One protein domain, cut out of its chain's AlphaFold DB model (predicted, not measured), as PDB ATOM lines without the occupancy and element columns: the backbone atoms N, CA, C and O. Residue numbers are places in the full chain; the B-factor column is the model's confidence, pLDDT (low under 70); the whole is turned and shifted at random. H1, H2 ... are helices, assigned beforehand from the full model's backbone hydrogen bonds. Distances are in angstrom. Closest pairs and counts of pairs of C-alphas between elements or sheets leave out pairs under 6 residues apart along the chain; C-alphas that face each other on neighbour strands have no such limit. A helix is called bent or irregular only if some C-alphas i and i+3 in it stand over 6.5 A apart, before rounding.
ATOM      1  N   THR A   4     -25.644  14.378  44.544       90.44
ATOM      2  CA  THR A   4     -24.465  13.512  44.407       90.44
ATOM      3  C   THR A   4     -24.826  12.041  44.170       90.44
ATOM      4  O   THR A   4     -24.307  11.473  43.205       90.44
ATOM      5  N   PRO A   5     -25.746  11.406  44.929       91.81
ATOM      6  CA  PRO A   5     -26.104  10.004  44.700       91.81
ATOM      7  C   PRO A   5     -26.687   9.758  43.302       91.81
ATOM      8  O   PRO A   5     -26.253   8.848  42.596       91.81
ATOM      9  N   THR A   6     -27.604  10.622  42.856       91.62
ATOM     10  CA  THR A   6     -28.225  10.529  41.526       91.62
ATOM     11  C   THR A   6     -27.196  10.713  40.412       91.62
ATOM     12  O   THR A   6     -27.248  10.038  39.381       91.62
ATOM     13  N   LEU A   7     -26.226  11.609  40.609       90.62
ATOM     14  CA  LEU A   7     -25.154  11.833  39.645       90.62
ATOM     15  C   LEU A   7     -24.225  10.617  39.534       90.62
ATOM     16  O   LEU A   7     -23.887  10.207  38.423       90.62
ATOM     17  N   ILE A   8     -23.861  10.007  40.664       93.00
ATOM     18  CA  ILE A   8     -23.059   8.778  40.710       93.00
ATOM     19  C   ILE A   8     -23.762   7.647  39.959       93.00
ATOM     20  O   ILE A   8     -23.126   6.960  39.158       93.00
ATOM     21  N   GLU A   9     -25.058   7.449  40.196       93.38
ATOM     22  CA  GLU A   9     -25.850   6.425  39.509       93.38
ATOM     23  C   GLU A   9     -25.867   6.654  38.000       93.38
ATOM     24  O   GLU A   9     -25.594   5.732  37.227       93.38
ATOM     25  N   LYS A  10     -26.094   7.900  37.574       92.19
ATOM     26  CA  LYS A  10     -26.094   8.275  36.160       92.19
ATOM     27  C   LYS A  10     -24.740   8.009  35.505       92.19
ATOM     28  O   LYS A  10     -24.695   7.325  34.485       92.19
ATOM     29  N   ILE A  11     -23.644   8.477  36.103       90.81
ATOM     30  CA  ILE A  11     -22.281   8.240  35.597       90.81
ATOM     31  C   ILE A  11     -21.993   6.743  35.508       90.81
ATOM     32  O   ILE A  11     -21.550   6.255  34.470       90.81
ATOM     33  N   SER A  12     -22.291   6.000  36.574       93.81
ATOM     34  CA  SER A  12     -22.058   4.556  36.627       93.81
ATOM     35  C   SER A  12     -22.859   3.824  35.550       93.81
ATOM     36  O   SER A  12     -22.347   2.899  34.923       93.81
ATOM     37  N   SER A  13     -24.106   4.234  35.297       93.62
ATOM     38  CA  SER A  13     -24.948   3.635  34.257       93.62
ATOM     39  C   SER A  13     -24.368   3.837  32.853       93.62
ATOM     40  O   SER A  13     -24.284   2.881  32.081       93.62
ATOM     41  N   GLU A  14     -23.880   5.040  32.551       89.94
ATOM     42  CA  GLU A  14     -23.290   5.367  31.251       89.94
ATOM     43  C   GLU A  14     -21.943   4.645  31.063       89.94
ATOM     44  O   GLU A  14     -21.717   4.011  30.031       89.94
ATOM     45  N   LEU A  15     -21.086   4.609  32.090       90.19
ATOM     46  CA  LEU A  15     -19.832   3.843  32.058       90.19
ATOM     47  C   LEU A  15     -20.067   2.340  31.845       90.19
ATOM     48  O   LEU A  15     -19.319   1.696  31.109       90.19
ATOM     49  N   ASN A  16     -21.120   1.777  32.442       92.19
ATOM     50  CA  ASN A  16     -21.506   0.381  32.225       92.19
ATOM     51  C   ASN A  16     -21.947   0.111  30.781       92.19
ATOM     52  O   ASN A  16     -21.634  -0.945  30.229       92.19
ATOM     53  N   ILE A  17     -22.674   1.040  30.155       90.31
ATOM     54  CA  ILE A  17     -23.037   0.935  28.734       90.31
ATOM     55  C   ILE A  17     -21.765   0.927  27.883       90.31
ATOM     56  O   ILE A  17     -21.562  -0.002  27.106       90.31
ATOM     57  N   ILE A  18     -20.874   1.895  28.095       84.56
ATOM     58  CA  ILE A  18     -19.631   2.035  27.330       84.56
ATOM     59  C   ILE A  18     -18.729   0.796  27.484       84.56
ATOM     60  O   ILE A  18     -18.185   0.295  26.499       84.56
ATOM     61  N   LYS A  19     -18.620   0.245  28.699       87.31
ATOM     62  CA  LYS A  19     -17.879  -0.998  28.956       87.31
ATOM     63  C   LYS A  19     -18.482  -2.202  28.236       87.31
ATOM     64  O   LYS A  19     -17.740  -2.981  27.645       87.31
ATOM     65  N   ARG A  20     -19.811  -2.362  28.254       89.81
ATOM     66  CA  ARG A  20     -20.493  -3.466  27.546       89.81
ATOM     67  C   ARG A  20     -20.316  -3.392  26.035       89.81
ATOM     68  O   ARG A  20     -20.254  -4.430  25.390       89.81
ATOM     69  N   LEU A  21     -20.199  -2.185  25.487       86.19
ATOM     70  CA  LEU A  21     -19.888  -1.967  24.074       86.19
ATOM     71  C   LEU A  21     -18.417  -2.274  23.725       86.19
ATOM     72  O   LEU A  21     -18.037  -2.146  22.565       86.19
ATOM     73  N   GLY A  22     -17.583  -2.664  24.698       81.25
ATOM     74  CA  GLY A  22     -16.165  -2.973  24.485       81.25
ATOM     75  C   GLY A  22     -15.302  -1.740  24.217       81.25
ATOM     76  O   GLY A  22     -14.205  -1.858  23.681       81.25
ATOM     77  N   LEU A  23     -15.804  -0.551  24.557       79.62
ATOM     78  CA  LEU A  23     -15.165   0.718  24.211       79.62
ATOM     79  C   LEU A  23     -14.217   1.224  25.304       79.62
ATOM     80  O   LEU A  23     -13.355   2.048  25.018       79.62
ATOM     81  N   LEU A  24     -14.373   0.722  26.534       81.50
ATOM     82  CA  LEU A  24     -13.483   0.946  27.672       81.50
ATOM     83  C   LEU A  24     -12.870  -0.385  28.105       81.50
ATOM     84  O   LEU A  24     -13.601  -1.342  28.376       81.50
ATOM     85  N   ASP A  25     -11.548  -0.426  28.256       84.44
ATOM     86  CA  ASP A  25     -10.895  -1.549  28.915       84.44
ATOM     87  C   ASP A  25     -11.253  -1.600  30.413       84.44
ATOM     88  O   ASP A  25     -11.720  -0.630  31.026       84.44
ATOM     89  N   HIS A  26     -11.039  -2.763  31.027       87.56
ATOM     90  CA  HIS A  26     -11.436  -2.994  32.412       87.56
ATOM     91  C   HIS A  26     -10.734  -2.051  33.400       87.56
ATOM     92  O   HIS A  26     -11.375  -1.593  34.348       87.56
ATOM     93  N   ARG A  27      -9.447  -1.754  33.187       88.62
ATOM     94  CA  ARG A  27      -8.649  -0.918  34.088       88.62
ATOM     95  C   ARG A  27      -9.124   0.528  34.024       88.62
ATOM     96  O   ARG A  27      -9.366   1.125  35.072       88.62
ATOM     97  N   THR A  28      -9.322   1.062  32.822       85.94
ATOM     98  CA  THR A  28      -9.832   2.427  32.635       85.94
ATOM     99  C   THR A  28     -11.241   2.565  33.191       85.94
ATOM    100  O   THR A  28     -11.522   3.517  33.910       85.94
ATOM    101  N   TYR A  29     -12.115   1.579  32.978       90.12
ATOM    102  CA  TYR A  29     -13.439   1.575  33.602       90.12
ATOM    103  C   TYR A  29     -13.379   1.687  35.133       90.12
ATOM    104  O   TYR A  29     -14.095   2.505  35.706       90.12
ATOM    105  N   LEU A  30     -12.531   0.893  35.800       90.88
ATOM    106  CA  LEU A  30     -12.401   0.950  37.261       90.88
ATOM    107  C   LEU A  30     -11.867   2.302  37.741       90.88
ATOM    108  O   LEU A  30     -12.303   2.790  38.777       90.88
ATOM    109  N   MET A  31     -10.953   2.911  36.983       90.00
ATOM    110  CA  MET A  31     -10.422   4.241  37.282       90.00
ATOM    111  C   MET A  31     -11.498   5.331  37.160       90.00
ATOM    112  O   MET A  31     -11.529   6.259  37.964       90.00
ATOM    113  N   LEU A  32     -12.382   5.222  36.166       91.38
ATOM    114  CA  LEU A  32     -13.424   6.215  35.895       91.38
ATOM    115  C   LEU A  32     -14.656   6.086  36.793       91.38
ATOM    116  O   LEU A  32     -15.424   7.042  36.900       91.38
ATOM    117  N   LEU A  33     -14.873   4.926  37.415       92.06
ATOM    118  CA  LEU A  33     -16.022   4.717  38.285       92.06
ATOM    119  C   LEU A  33     -15.978   5.653  39.508       92.06
ATOM    120  O   LEU A  33     -15.007   5.627  40.268       92.06
ATOM    121  N   PRO A  34     -17.042   6.435  39.758       90.25
ATOM    122  CA  PRO A  34     -17.121   7.277  40.944       90.25
ATOM    123  C   PRO A  34     -17.249   6.439  42.222       90.25
ATOM    124  O   PRO A  34     -18.050   5.506  42.305       90.25
ATOM    125  N   SER A  35     -16.491   6.806  43.258       88.50
ATOM    126  CA  SER A  35     -16.589   6.180  44.580       88.50
ATOM    127  C   SER A  35     -17.800   6.716  45.344       88.50
ATOM    128  O   SER A  35     -17.859   7.905  45.636       88.50
ATOM    129  N   LYS A  36     -18.732   5.838  45.733       86.50
ATOM    130  CA  LYS A  36     -19.902   6.212  46.552       86.50
ATOM    131  C   LYS A  36     -19.536   6.771  47.926       86.50
ATOM    132  O   LYS A  36     -20.249   7.621  48.436       86.50
ATOM    133  N   GLU A  37     -18.446   6.287  48.511       86.88
ATOM    134  CA  GLU A  37     -18.011   6.668  49.860       86.88
ATOM    135  C   GLU A  37     -17.205   7.970  49.872       86.88
ATOM    136  O   GLU A  37     -17.248   8.711  50.849       86.88
ATOM    137  N   LYS A  38     -16.452   8.248  48.797       87.75
ATOM    138  CA  LYS A  38     -15.553   9.413  48.719       87.75
ATOM    139  C   LYS A  38     -16.145  10.591  47.953       87.75
ATOM    140  O   LYS A  38     -15.658  11.709  48.109       87.75
ATOM    141  N   GLU A  69     -14.610  13.879  38.893       90.00
ATOM    142  CA  GLU A  69     -13.186  14.239  39.028       90.00
ATOM    143  C   GLU A  69     -12.281  13.372  38.140       90.00
ATOM    144  O   GLU A  69     -11.567  13.889  37.279       90.00
ATOM    145  N   ASN A  70     -12.391  12.045  38.258       90.00
ATOM    146  CA  ASN A  70     -11.595  11.112  37.453       90.00
ATOM    147  C   ASN A  70     -11.924  11.190  35.956       90.00
ATOM    148  O   ASN A  70     -11.041  10.994  35.124       90.00
ATOM    149  N   LEU A  71     -13.177  11.499  35.603       90.00
ATOM    150  CA  LEU A  71     -13.574  11.727  34.213       90.00
ATOM    151  C   LEU A  71     -12.928  12.997  33.655       90.00
ATOM    152  O   LEU A  71     -12.413  12.966  32.542       90.00
ATOM    153  N   SER A  72     -12.919  14.087  34.423       89.62
ATOM    154  CA  SER A  72     -12.272  15.339  34.032       89.62
ATOM    155  C   SER A  72     -10.767  15.153  33.847       89.62
ATOM    156  O   SER A  72     -10.236  15.584  32.830       89.62
ATOM    157  N   ILE A  73     -10.099  14.449  34.769       88.00
ATOM    158  CA  ILE A  73      -8.668  14.112  34.655       88.00
ATOM    159  C   ILE A  73      -8.414  13.270  33.404       88.00
ATOM    160  O   ILE A  73      -7.483  13.529  32.650       88.00
ATOM    161  N   PHE A  74      -9.252  12.265  33.158       87.75
ATOM    162  CA  PHE A  74      -9.110  11.411  31.987       87.75
ATOM    163  C   PHE A  74      -9.269  12.188  30.677       87.75
ATOM    164  O   PHE A  74      -8.465  12.016  29.767       87.75
ATOM    165  N   VAL A  75     -10.272  13.066  30.582       86.00
ATOM    166  CA  VAL A  75     -10.465  13.925  29.407       86.00
ATOM    167  C   VAL A  75      -9.298  14.902  29.241       86.00
ATOM    168  O   VAL A  75      -8.829  15.066  28.120       86.00
ATOM    169  N   ASP A  76      -8.788  15.493  30.324       87.50
ATOM    170  CA  ASP A  76      -7.610  16.368  30.272       87.50
ATOM    171  C   ASP A  76      -6.387  15.629  29.713       87.50
ATOM    172  O   ASP A  76      -5.784  16.080  28.743       87.50
ATOM    173  N   LEU A  77      -6.088  14.432  30.230       86.25
ATOM    174  CA  LEU A  77      -4.986  13.594  29.745       86.25
ATOM    175  C   LEU A  77      -5.129  13.220  28.266       86.25
ATOM    176  O   LEU A  77      -4.133  13.147  27.549       86.25
ATOM    177  N   LEU A  78      -6.360  12.983  27.804       83.12
ATOM    178  CA  LEU A  78      -6.620  12.736  26.390       83.12
ATOM    179  C   LEU A  78      -6.367  13.985  25.544       83.12
ATOM    180  O   LEU A  78      -5.848  13.856  24.443       83.12
ATOM    181  N   LEU A  79      -6.729  15.176  26.026       84.69
ATOM    182  CA  LEU A  79      -6.635  16.421  25.260       84.69
ATOM    183  C   LEU A  79      -5.245  17.075  25.310       84.69
ATOM    184  O   LEU A  79      -4.867  17.762  24.361       84.69
ATOM    185  N   GLN A  80      -4.468  16.830  26.367       87.19
ATOM    186  CA  GLN A  80      -3.146  17.420  26.603       87.19
ATOM    187  C   GLN A  80      -2.185  17.337  25.403       87.19
ATOM    188  O   GLN A  80      -1.654  18.381  25.015       87.19
ATOM    189  N   PRO A  81      -1.979  16.174  24.748       86.06
ATOM    190  CA  PRO A  81      -1.074  16.092  23.601       86.06
ATOM    191  C   PRO A  81      -1.483  17.029  22.460       86.06
ATOM    192  O   PRO A  81      -0.632  17.618  21.801       86.06
ATOM    193  N   TYR A  82      -2.788  17.215  22.248       84.25
ATOM    194  CA  TYR A  82      -3.312  18.088  21.199       84.25
ATOM    195  C   TYR A  82      -3.149  19.565  21.549       84.25
ATOM    196  O   TYR A  82      -2.842  20.366  20.670       84.25
ATOM    197  N   ALA A  83      -3.334  19.917  22.824       86.38
ATOM    198  CA  ALA A  83      -3.116  21.277  23.299       86.38
ATOM    199  C   ALA A  83      -1.655  21.705  23.090       86.38
ATOM    200  O   ALA A  83      -1.419  22.789  22.568       86.38
ATOM    201  N   ILE A  84      -0.697  20.828  23.416       88.56
ATOM    202  CA  ILE A  84       0.747  21.101  23.305       88.56
ATOM    203  C   ILE A  84       1.214  21.178  21.843       88.56
ATOM    204  O   ILE A  84       2.119  21.942  21.525       88.56
ATOM    205  N   LEU A  85       0.591  20.420  20.936       86.25
ATOM    206  CA  LEU A  85       0.902  20.465  19.500       86.25
ATOM    207  C   LEU A  85       0.330  21.699  18.782       86.25
ATOM    208  O   LEU A  85       0.599  21.894  17.595       86.25
ATOM    209  N   SER A  86      -0.486  22.512  19.457       86.56
ATOM    210  CA  SER A  86      -1.045  23.726  18.866       86.56
ATOM    211  C   SER A  86       0.067  24.735  18.556       86.56
ATOM    212  O   SER A  86       0.891  25.008  19.427       86.56
ATOM    213  N   PRO A  87       0.064  25.388  17.377       87.81
ATOM    214  CA  PRO A  87       1.012  26.467  17.083       87.81
ATOM    215  C   PRO A  87       0.811  27.697  17.984       87.81
ATOM    216  O   PRO A  87       1.667  28.574  18.028       87.81
ATOM    217  N   PHE A  88      -0.319  27.766  18.692       89.44
ATOM    218  CA  PHE A  88      -0.640  28.815  19.661       89.44
ATOM    219  C   PHE A  88      -0.400  28.376  21.108       89.44
ATOM    220  O   PHE A  88      -0.791  29.088  22.033       89.44
ATOM    221  N   PHE A  89       0.165  27.186  21.322       92.12
ATOM    222  CA  PHE A  89       0.509  26.734  22.658       92.12
ATOM    223  C   PHE A  89       1.591  27.639  23.240       92.12
ATOM    224  O   PHE A  89       2.617  27.894  22.614       92.12
ATOM    225  N   LEU A  90       1.341  28.109  24.456       93.12
ATOM    226  CA  LEU A  90       2.284  28.879  25.243       93.12
ATOM    227  C   LEU A  90       2.350  28.228  26.615       93.12
ATOM    228  O   LEU A  90       1.334  28.154  27.309       93.12
ATOM    229  N   LYS A  91       3.526  27.727  26.991       92.38
ATOM    230  CA  LYS A  91       3.654  26.916  28.201       92.38
ATOM    231  C   LYS A  91       3.508  27.750  29.471       92.38
ATOM    232  O   LYS A  91       2.775  27.376  30.384       92.38
ATOM    233  N   ASP A  92       4.250  28.847  29.545       94.75
ATOM    234  CA  ASP A  92       4.336  29.705  30.721       94.75
ATOM    235  C   ASP A  92       4.910  31.090  30.363       94.75
ATOM    236  O   ASP A  92       5.189  31.410  29.205       94.75
ATOM    237  N   SER A  93       5.063  31.952  31.371       95.00
ATOM    238  CA  SER A  93       5.592  33.307  31.184       95.00
ATOM    239  C   SER A  93       7.070  33.347  30.785       95.00
ATOM    240  O   SER A  93       7.507  34.369  30.258       95.00
ATOM    241  N   ALA A  94       7.852  32.296  31.050       96.38
ATOM    242  CA  ALA A  94       9.248  32.230  30.623       96.38
ATOM    243  C   ALA A  94       9.331  31.854  29.137       96.38
ATOM    244  O   ALA A  94      10.083  32.472  28.388       96.38
ATOM    245  N   ASP A  95       8.490  30.919  28.696       94.62
ATOM    246  CA  ASP A  95       8.317  30.566  27.286       94.62
ATOM    247  C   ASP A  95       7.920  31.789  26.440       94.62
ATOM    248  O   ASP A  95       8.510  32.065  25.396       94.62
ATOM    249  N   LEU A  96       7.013  32.624  26.967       94.31
ATOM    250  CA  LEU A  96       6.644  33.891  26.333       94.31
ATOM    251  C   LEU A  96       7.829  34.845  26.181       94.31
ATOM    252  O   LEU A  96       8.003  35.442  25.122       94.31
ATOM    253  N   GLN A  97       8.638  35.008  27.230       94.38
ATOM    254  CA  GLN A  97       9.823  35.868  27.175       94.38
ATOM    255  C   GLN A  97      10.819  35.369  26.132       94.38
ATOM    256  O   GLN A  97      11.344  36.174  25.364       94.38
ATOM    257  N   ASN A  98      11.020  34.052  26.057       94.31
ATOM    258  CA  ASN A  98      11.868  33.447  25.038       94.31
ATOM    259  C   ASN A  98      11.335  33.776  23.640       94.31
ATOM    260  O   ASN A  98      12.081  34.326  22.832       94.31
ATOM    261  N   HIS A  99      10.041  33.559  23.378       91.69
ATOM    262  CA  HIS A  99       9.415  33.908  22.099       91.69
ATOM    263  C   HIS A  99       9.599  35.390  21.752       91.69
ATOM    264  O   HIS A  99      10.065  35.710  20.661       91.69
ATOM    265  N   PRO A 125     -18.061  28.431  23.683       92.75
ATOM    266  CA  PRO A 125     -19.143  27.776  22.952       92.75
ATOM    267  C   PRO A 125     -19.019  26.254  23.096       92.75
ATOM    268  O   PRO A 125     -18.157  25.623  22.484       92.75
ATOM    269  N   LEU A 126     -19.866  25.657  23.938       87.88
ATOM    270  CA  LEU A 126     -19.741  24.249  24.326       87.88
ATOM    271  C   LEU A 126     -19.904  23.283  23.149       87.88
ATOM    272  O   LEU A 126     -19.140  22.325  23.047       87.88
ATOM    273  N   ASP A 127     -20.837  23.545  22.233       89.62
ATOM    274  CA  ASP A 127     -21.035  22.691  21.056       89.62
ATOM    275  C   ASP A 127     -19.792  22.687  20.152       89.62
ATOM    276  O   ASP A 127     -19.293  21.624  19.773       89.62
ATOM    277  N   GLU A 128     -19.225  23.865  19.881       91.25
ATOM    278  CA  GLU A 128     -18.006  24.001  19.079       91.25
ATOM    279  C   GLU A 128     -16.795  23.364  19.766       91.25
ATOM    280  O   GLU A 128     -15.987  22.705  19.104       91.25
ATOM    281  N   LEU A 129     -16.682  23.520  21.090       88.69
ATOM    282  CA  LEU A 129     -15.642  22.894  21.903       88.69
ATOM    283  C   LEU A 129     -15.702  21.367  21.786       88.69
ATOM    284  O   LEU A 129     -14.686  20.726  21.507       88.69
ATOM    285  N   ILE A 130     -16.884  20.780  21.982       86.44
ATOM    286  CA  ILE A 130     -17.090  19.329  21.916       86.44
ATOM    287  C   ILE A 130     -16.751  18.814  20.518       86.44
ATOM    288  O   ILE A 130     -15.994  17.850  20.384       86.44
ATOM    289  N   ASP A 131     -17.259  19.472  19.477       88.38
ATOM    290  CA  ASP A 131     -17.004  19.072  18.097       88.38
ATOM    291  C   ASP A 131     -15.516  19.200  17.737       88.38
ATOM    292  O   ASP A 131     -14.963  18.336  17.050       88.38
ATOM    293  N   SER A 132     -14.839  20.243  18.225       86.75
ATOM    294  CA  SER A 132     -13.396  20.420  18.046       86.75
ATOM    295  C   SER A 132     -12.600  19.307  18.725       86.75
ATOM    296  O   SER A 132     -11.760  18.674  18.084       86.75
ATOM    297  N   ASN A 133     -12.931  18.981  19.976       85.81
ATOM    298  CA  ASN A 133     -12.280  17.909  20.727       85.81
ATOM    299  C   ASN A 133     -12.459  16.547  20.045       85.81
ATOM    300  O   ASN A 133     -11.489  15.809  19.879       85.81
ATOM    301  N   ILE A 134     -13.669  16.232  19.570       84.19
ATOM    302  CA  ILE A 134     -13.932  14.998  18.811       84.19
ATOM    303  C   ILE A 134     -13.081  14.955  17.536       84.19
ATOM    304  O   ILE A 134     -12.489  13.920  17.225       84.19
ATOM    305  N   ARG A 135     -12.979  16.070  16.797       84.00
ATOM    306  CA  ARG A 135     -12.131  16.149  15.596       84.00
ATOM    307  C   ARG A 135     -10.658  15.921  15.921       84.00
ATOM    308  O   ARG A 135     -10.004  15.194  15.176       84.00
ATOM    309  N   CYS A 136     -10.140  16.525  16.988       79.62
ATOM    310  CA  CYS A 136      -8.751  16.352  17.410       79.62
ATOM    311  C   CYS A 136      -8.456  14.886  17.725       79.62
ATOM    312  O   CYS A 136      -7.534  14.315  17.144       79.62
ATOM    313  N   ILE A 137      -9.302  14.252  18.540       76.31
ATOM    314  CA  ILE A 137      -9.078  12.868  18.956       76.31
ATOM    315  C   ILE A 137      -9.229  11.884  17.783       76.31
ATOM    316  O   ILE A 137      -8.478  10.922  17.684       76.31
ATOM    317  N   ASN A 138     -10.144  12.132  16.840       75.38
ATOM    318  CA  ASN A 138     -10.318  11.255  15.674       75.38
ATOM    319  C   ASN A 138      -9.183  11.366  14.637       75.38
ATOM    320  O   ASN A 138      -8.963  10.427  13.871       75.38
ATOM    321  N   LYS A 139      -8.486  12.509  14.561       70.75
ATOM    322  CA  LYS A 139      -7.461  12.774  13.532       70.75
ATOM    323  C   LYS A 139      -6.158  12.012  13.747       70.75
ATOM    324  O   LYS A 139      -5.461  11.735  12.772       70.75
ATOM    325  N   GLN A 140      -5.809  11.671  14.981       57.53
ATOM    326  CA  GLN A 140      -4.606  10.902  15.275       57.53
ATOM    327  C   GLN A 140      -5.020   9.573  15.899       57.53
ATOM    328  O   GLN A 140      -5.739   9.541  16.886       57.53
ATOM    329  N   LYS A 141      -4.530   8.449  15.361       53.09
ATOM    330  CA  LYS A 141      -4.675   7.106  15.962       53.09
ATOM    331  C   LYS A 141      -3.883   6.969  17.282       53.09
ATOM    332  O   LYS A 141      -3.395   5.886  17.598       53.09
ATOM    333  N   PHE A 142      -3.680   8.065  18.010       47.16
ATOM    334  CA  PHE A 142      -2.926   8.115  19.249       47.16
ATOM    335  C   PHE A 142      -3.881   7.788  20.394       47.16
ATOM    336  O   PHE A 142      -4.518   8.653  20.988       47.16
ATOM    337  N   TYR A 143      -4.017   6.493  20.651       54.09
ATOM    338  CA  TYR A 143      -4.759   5.971  21.785       54.09
ATOM    339  C   TYR A 143      -3.732   5.589  22.860       54.09
ATOM    340  O   TYR A 143      -3.173   4.495  22.784       54.09
ATOM    341  N   PRO A 144      -3.427   6.460  23.845       43.06
ATOM    342  CA  PRO A 144      -2.492   6.114  24.927       43.06
ATOM    343  C   PRO A 144      -2.991   4.926  25.769       43.06
ATOM    344  O   PRO A 144      -2.234   4.299  26.505       43.06
ATOM    345  N   ILE A 145      -4.275   4.601  25.633       49.56
ATOM    346  CA  ILE A 145      -4.984   3.468  26.209       49.56
ATOM    347  C   ILE A 145      -5.808   2.900  25.054       49.56
ATOM    348  O   ILE A 145      -6.418   3.696  24.347       49.56
ATOM    349  N   ALA A 146      -5.816   1.583  24.830       43.31
ATOM    350  CA  ALA A 146      -6.530   0.926  23.730       43.31
ATOM    351  C   ALA A 146      -8.043   1.238  23.753       43.31
ATOM    352  O   ALA A 146      -8.848   0.484  24.288       43.31
ATOM    353  N   MET A 147      -8.424   2.379  23.192       49.50
ATOM    354  CA  MET A 147      -9.777   2.914  23.178       49.50
ATOM    355  C   MET A 147     -10.250   2.901  21.735       49.50
ATOM    356  O   MET A 147      -9.641   3.515  20.864       49.50
ATOM    357  N   GLY A 148     -11.337   2.189  21.455       48.03
ATOM    358  CA  GLY A 148     -11.982   2.278  20.153       48.03
ATOM    359  C   GLY A 148     -12.570   3.676  19.936       48.03
ATOM    360  O   GLY A 148     -13.158   4.274  20.838       48.03
ATOM    361  N   THR A 149     -12.503   4.158  18.699       47.25
ATOM    362  CA  THR A 149     -13.152   5.379  18.181       47.25
ATOM    363  C   THR A 149     -14.626   5.587  18.611       47.25
ATOM    364  O   THR A 149     -15.026   6.737  18.798       47.25
ATOM    365  N   PRO A 150     -15.458   4.544  18.849       46.41
ATOM    366  CA  PRO A 150     -16.852   4.743  19.265       46.41
ATOM    367  C   PRO A 150     -17.044   5.215  20.723       46.41
ATOM    368  O   PRO A 150     -18.137   5.658  21.080       46.41
ATOM    369  N   CYS A 151     -16.011   5.149  21.572       47.44
ATOM    370  CA  CYS A 151     -16.090   5.493  23.000       47.44
ATOM    371  C   CYS A 151     -16.362   6.988  23.252       47.44
ATOM    372  O   CYS A 151     -17.068   7.380  24.180       47.44
ATOM    373  N   LEU A 152     -15.841   7.836  22.367       49.25
ATOM    374  CA  LEU A 152     -15.811   9.291  22.525       49.25
ATOM    375  C   LEU A 152     -17.112   9.962  22.067       49.25
ATOM    376  O   LEU A 152     -17.538  10.962  22.644       49.25
ATOM    377  N   LEU A 153     -17.810   9.352  21.103       46.69
ATOM    378  CA  LEU A 153     -19.163   9.756  20.709       46.69
ATOM    379  C   LEU A 153     -20.177   9.566  21.852       46.69
ATOM    380  O   LEU A 153     -21.180  10.273  21.904       46.69
ATOM    381  N   HIS A 154     -19.907   8.665  22.804       49.62
ATOM    382  CA  HIS A 154     -20.736   8.500  24.001       49.62
ATOM    383  C   HIS A 154     -20.392   9.490  25.125       49.62
ATOM    384  O   HIS A 154     -21.292   9.882  25.866       49.62
ATOM    385  N   ILE A 155     -19.156  10.000  25.212       48.94
ATOM    386  CA  ILE A 155     -18.823  11.106  26.137       48.94
ATOM    387  C   ILE A 155     -19.618  12.372  25.770       48.94
ATOM    388  O   ILE A 155     -20.119  13.058  26.661       48.94
ATOM    389  N   ARG A 156     -19.863  12.615  24.470       43.50
ATOM    390  CA  ARG A 156     -20.815  13.635  23.987       43.50
ATOM    391  C   ARG A 156     -22.221  13.425  24.564       43.50
ATOM    392  O   ARG A 156     -22.855  14.391  24.972       43.50
ATOM    393  N   HIS A 157     -22.702  12.184  24.670       44.75
ATOM    394  CA  HIS A 157     -23.993  11.889  25.307       44.75
ATOM    395  C   HIS A 157     -23.987  12.126  26.820       44.75
ATOM    396  O   HIS A 157     -24.979  12.638  27.338       44.75
ATOM    397  N   ILE A 158     -22.896  11.809  27.522       49.66
ATOM    398  CA  ILE A 158     -22.776  12.043  28.968       49.66
ATOM    399  C   ILE A 158     -22.766  13.549  29.265       49.66
ATOM    400  O   ILE A 158     -23.558  14.005  30.088       49.66
ATOM    401  N   HIS A 159     -21.954  14.331  28.548       43.03
ATOM    402  CA  HIS A 159     -21.835  15.777  28.756       43.03
ATOM    403  C   HIS A 159     -23.105  16.538  28.317       43.03
ATOM    404  O   HIS A 159     -23.702  17.248  29.125       43.03
ATOM    405  N   LEU A 160     -23.640  16.281  27.111       36.97
ATOM    406  CA  LEU A 160     -24.875  16.926  26.618       36.97
ATOM    407  C   LEU A 160     -26.144  16.537  27.402       36.97
ATOM    408  O   LEU A 160     -27.178  17.199  27.267       36.97
ATOM    409  N   ARG A 161     -26.122  15.440  28.173       41.56
ATOM    410  CA  ARG A 161     -27.215  15.062  29.091       41.56
ATOM    411  C   ARG A 161     -27.020  15.603  30.503       41.56
ATOM    412  O   ARG A 161     -27.973  15.528  31.284       41.56
ATOM    413  N   MET A 162     -25.818  16.040  30.872       45.50
ATOM    414  CA  MET A 162     -25.559  16.711  32.147       45.50
ATOM    415  C   MET A 162     -25.847  18.209  32.069       45.50
ATOM    416  O   MET A 162     -26.343  18.745  33.046       45.50
ATOM    417  N   ASP A 163     -25.661  18.827  30.903       43.28
ATOM    418  CA  ASP A 163     -25.799  20.279  30.732       43.28
ATOM    419  C   ASP A 163     -27.222  20.741  30.335       43.28
ATOM    420  O   ASP A 163     -27.671  21.831  30.668       43.28
ATOM    421  N   ARG A 164     -28.029  19.871  29.703       35.28
ATOM    422  CA  ARG A 164     -29.414  20.202  29.283       35.28
ATOM    423  C   ARG A 164     -30.476  20.187  30.390       35.28
ATOM    424  O   ARG A 164     -31.665  20.311  30.103       35.28
ATOM    425  N   ARG A 165     -30.088  20.009  31.650       37.81
ATOM    426  CA  ARG A 165     -30.984  20.150  32.808       37.81
ATOM    427  C   ARG A 165     -30.267  21.024  33.822       37.81
ATOM    428  O   ARG A 165     -29.451  20.513  34.577       37.81
TER     429      ARG A 165
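This is residues 4 to 38, 69 to 99 and 125 to 165 of the 167 residues of the protein "Hypothetical protein" of Brachionus calyciflorus (UniProt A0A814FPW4). Four helices, H2, H1, H6 and H5, stand side by side in a curved row, each running opposite to the next, and H3 crosses the open side from H2 to H5; this ring of five is loosely made, with few contacts at each step. Beyond H3 an arm ending in H4 reaches away from the ring; its residues 84 to 89 and 91 to 98 stick out. The printed part has 107 residues with six named helices, H1 to H6 in order, and no named strand: all helix. It is only just loose, close to compact, with a radius of gyration of the C-alphas of 16.0 A, and elongated, spanning 48 by 29 by 27 A.

Begin with H1, residues 4 to 20, and H2, residues 26 to 32: they form a helical hairpin and touch at a shallow tilt of 23 degrees, the closest C-alphas, Lys 19 and Tyr 29, being 6.9 A apart. Go on to H3, residues 69 to 84, which touches H2 with residues 70 to 74 alone, about perpendicular at 81 degrees; the closest C-alphas, Leu 32 and Asn 70, are 5.5 A apart. H3 also touches H5, residues 126 to 139, at a steep tilt of 64 degrees, the closest C-alphas being those of Tyr 82 and Cys 136, 6.9 A apart. H5 and H6, residues 150 to 163, form a helical hairpin and only just touch, with 3 pairs of C-alphas within 8 A; the closest are Ile 134 and Leu 152, 7.1 A apart. H6 touches H1 too, opposite ways at a shallow tilt of 18 degrees, with C-alphas 18 and 151 closest at 6.6 A. H4, residues 93 to 99, touches no helix. Every O i to N i+4 pair is within hydrogen-bond range in H1, H2, H4 and H5; the counts are 10 of 12 in H3 and 7 of 10 in H6.

Find C-alpha 4 at (-24.465, 13.512, 44.407); from there H1 runs 24.3 A to C-alpha 20. H2 is 10.0 A long. H3 runs 22.1 A from C-alpha 69 at (-13.186, 14.239, 39.028), with a kink of 37 degrees near residue 78; it is irregular, C-alphas 78 and 81 being 7.1 A apart. H4 is 9.9 A long and H5 20.0 A. H6 runs 21.3 A to C-alpha 163 at (-25.799, 20.279, 30.732).

Look for the C-alphas farthest apart, those of Arg 20 and Gln 97, at 49.7 A. Residues 39 to 68 are not printed, leaving C-alphas 38 and 69 11.1 A apart; residues 100 to 124 are not printed either, with 29.2 A from C-alpha 99 to C-alpha 125. Of the links printed whole, H1 to H2 is tight, and H3 to H4 and H5 to H6 are short. The mean pLDDT of the printed part is 78.2; residues 140 to 165 are under 70, and H6 has a mean of 45.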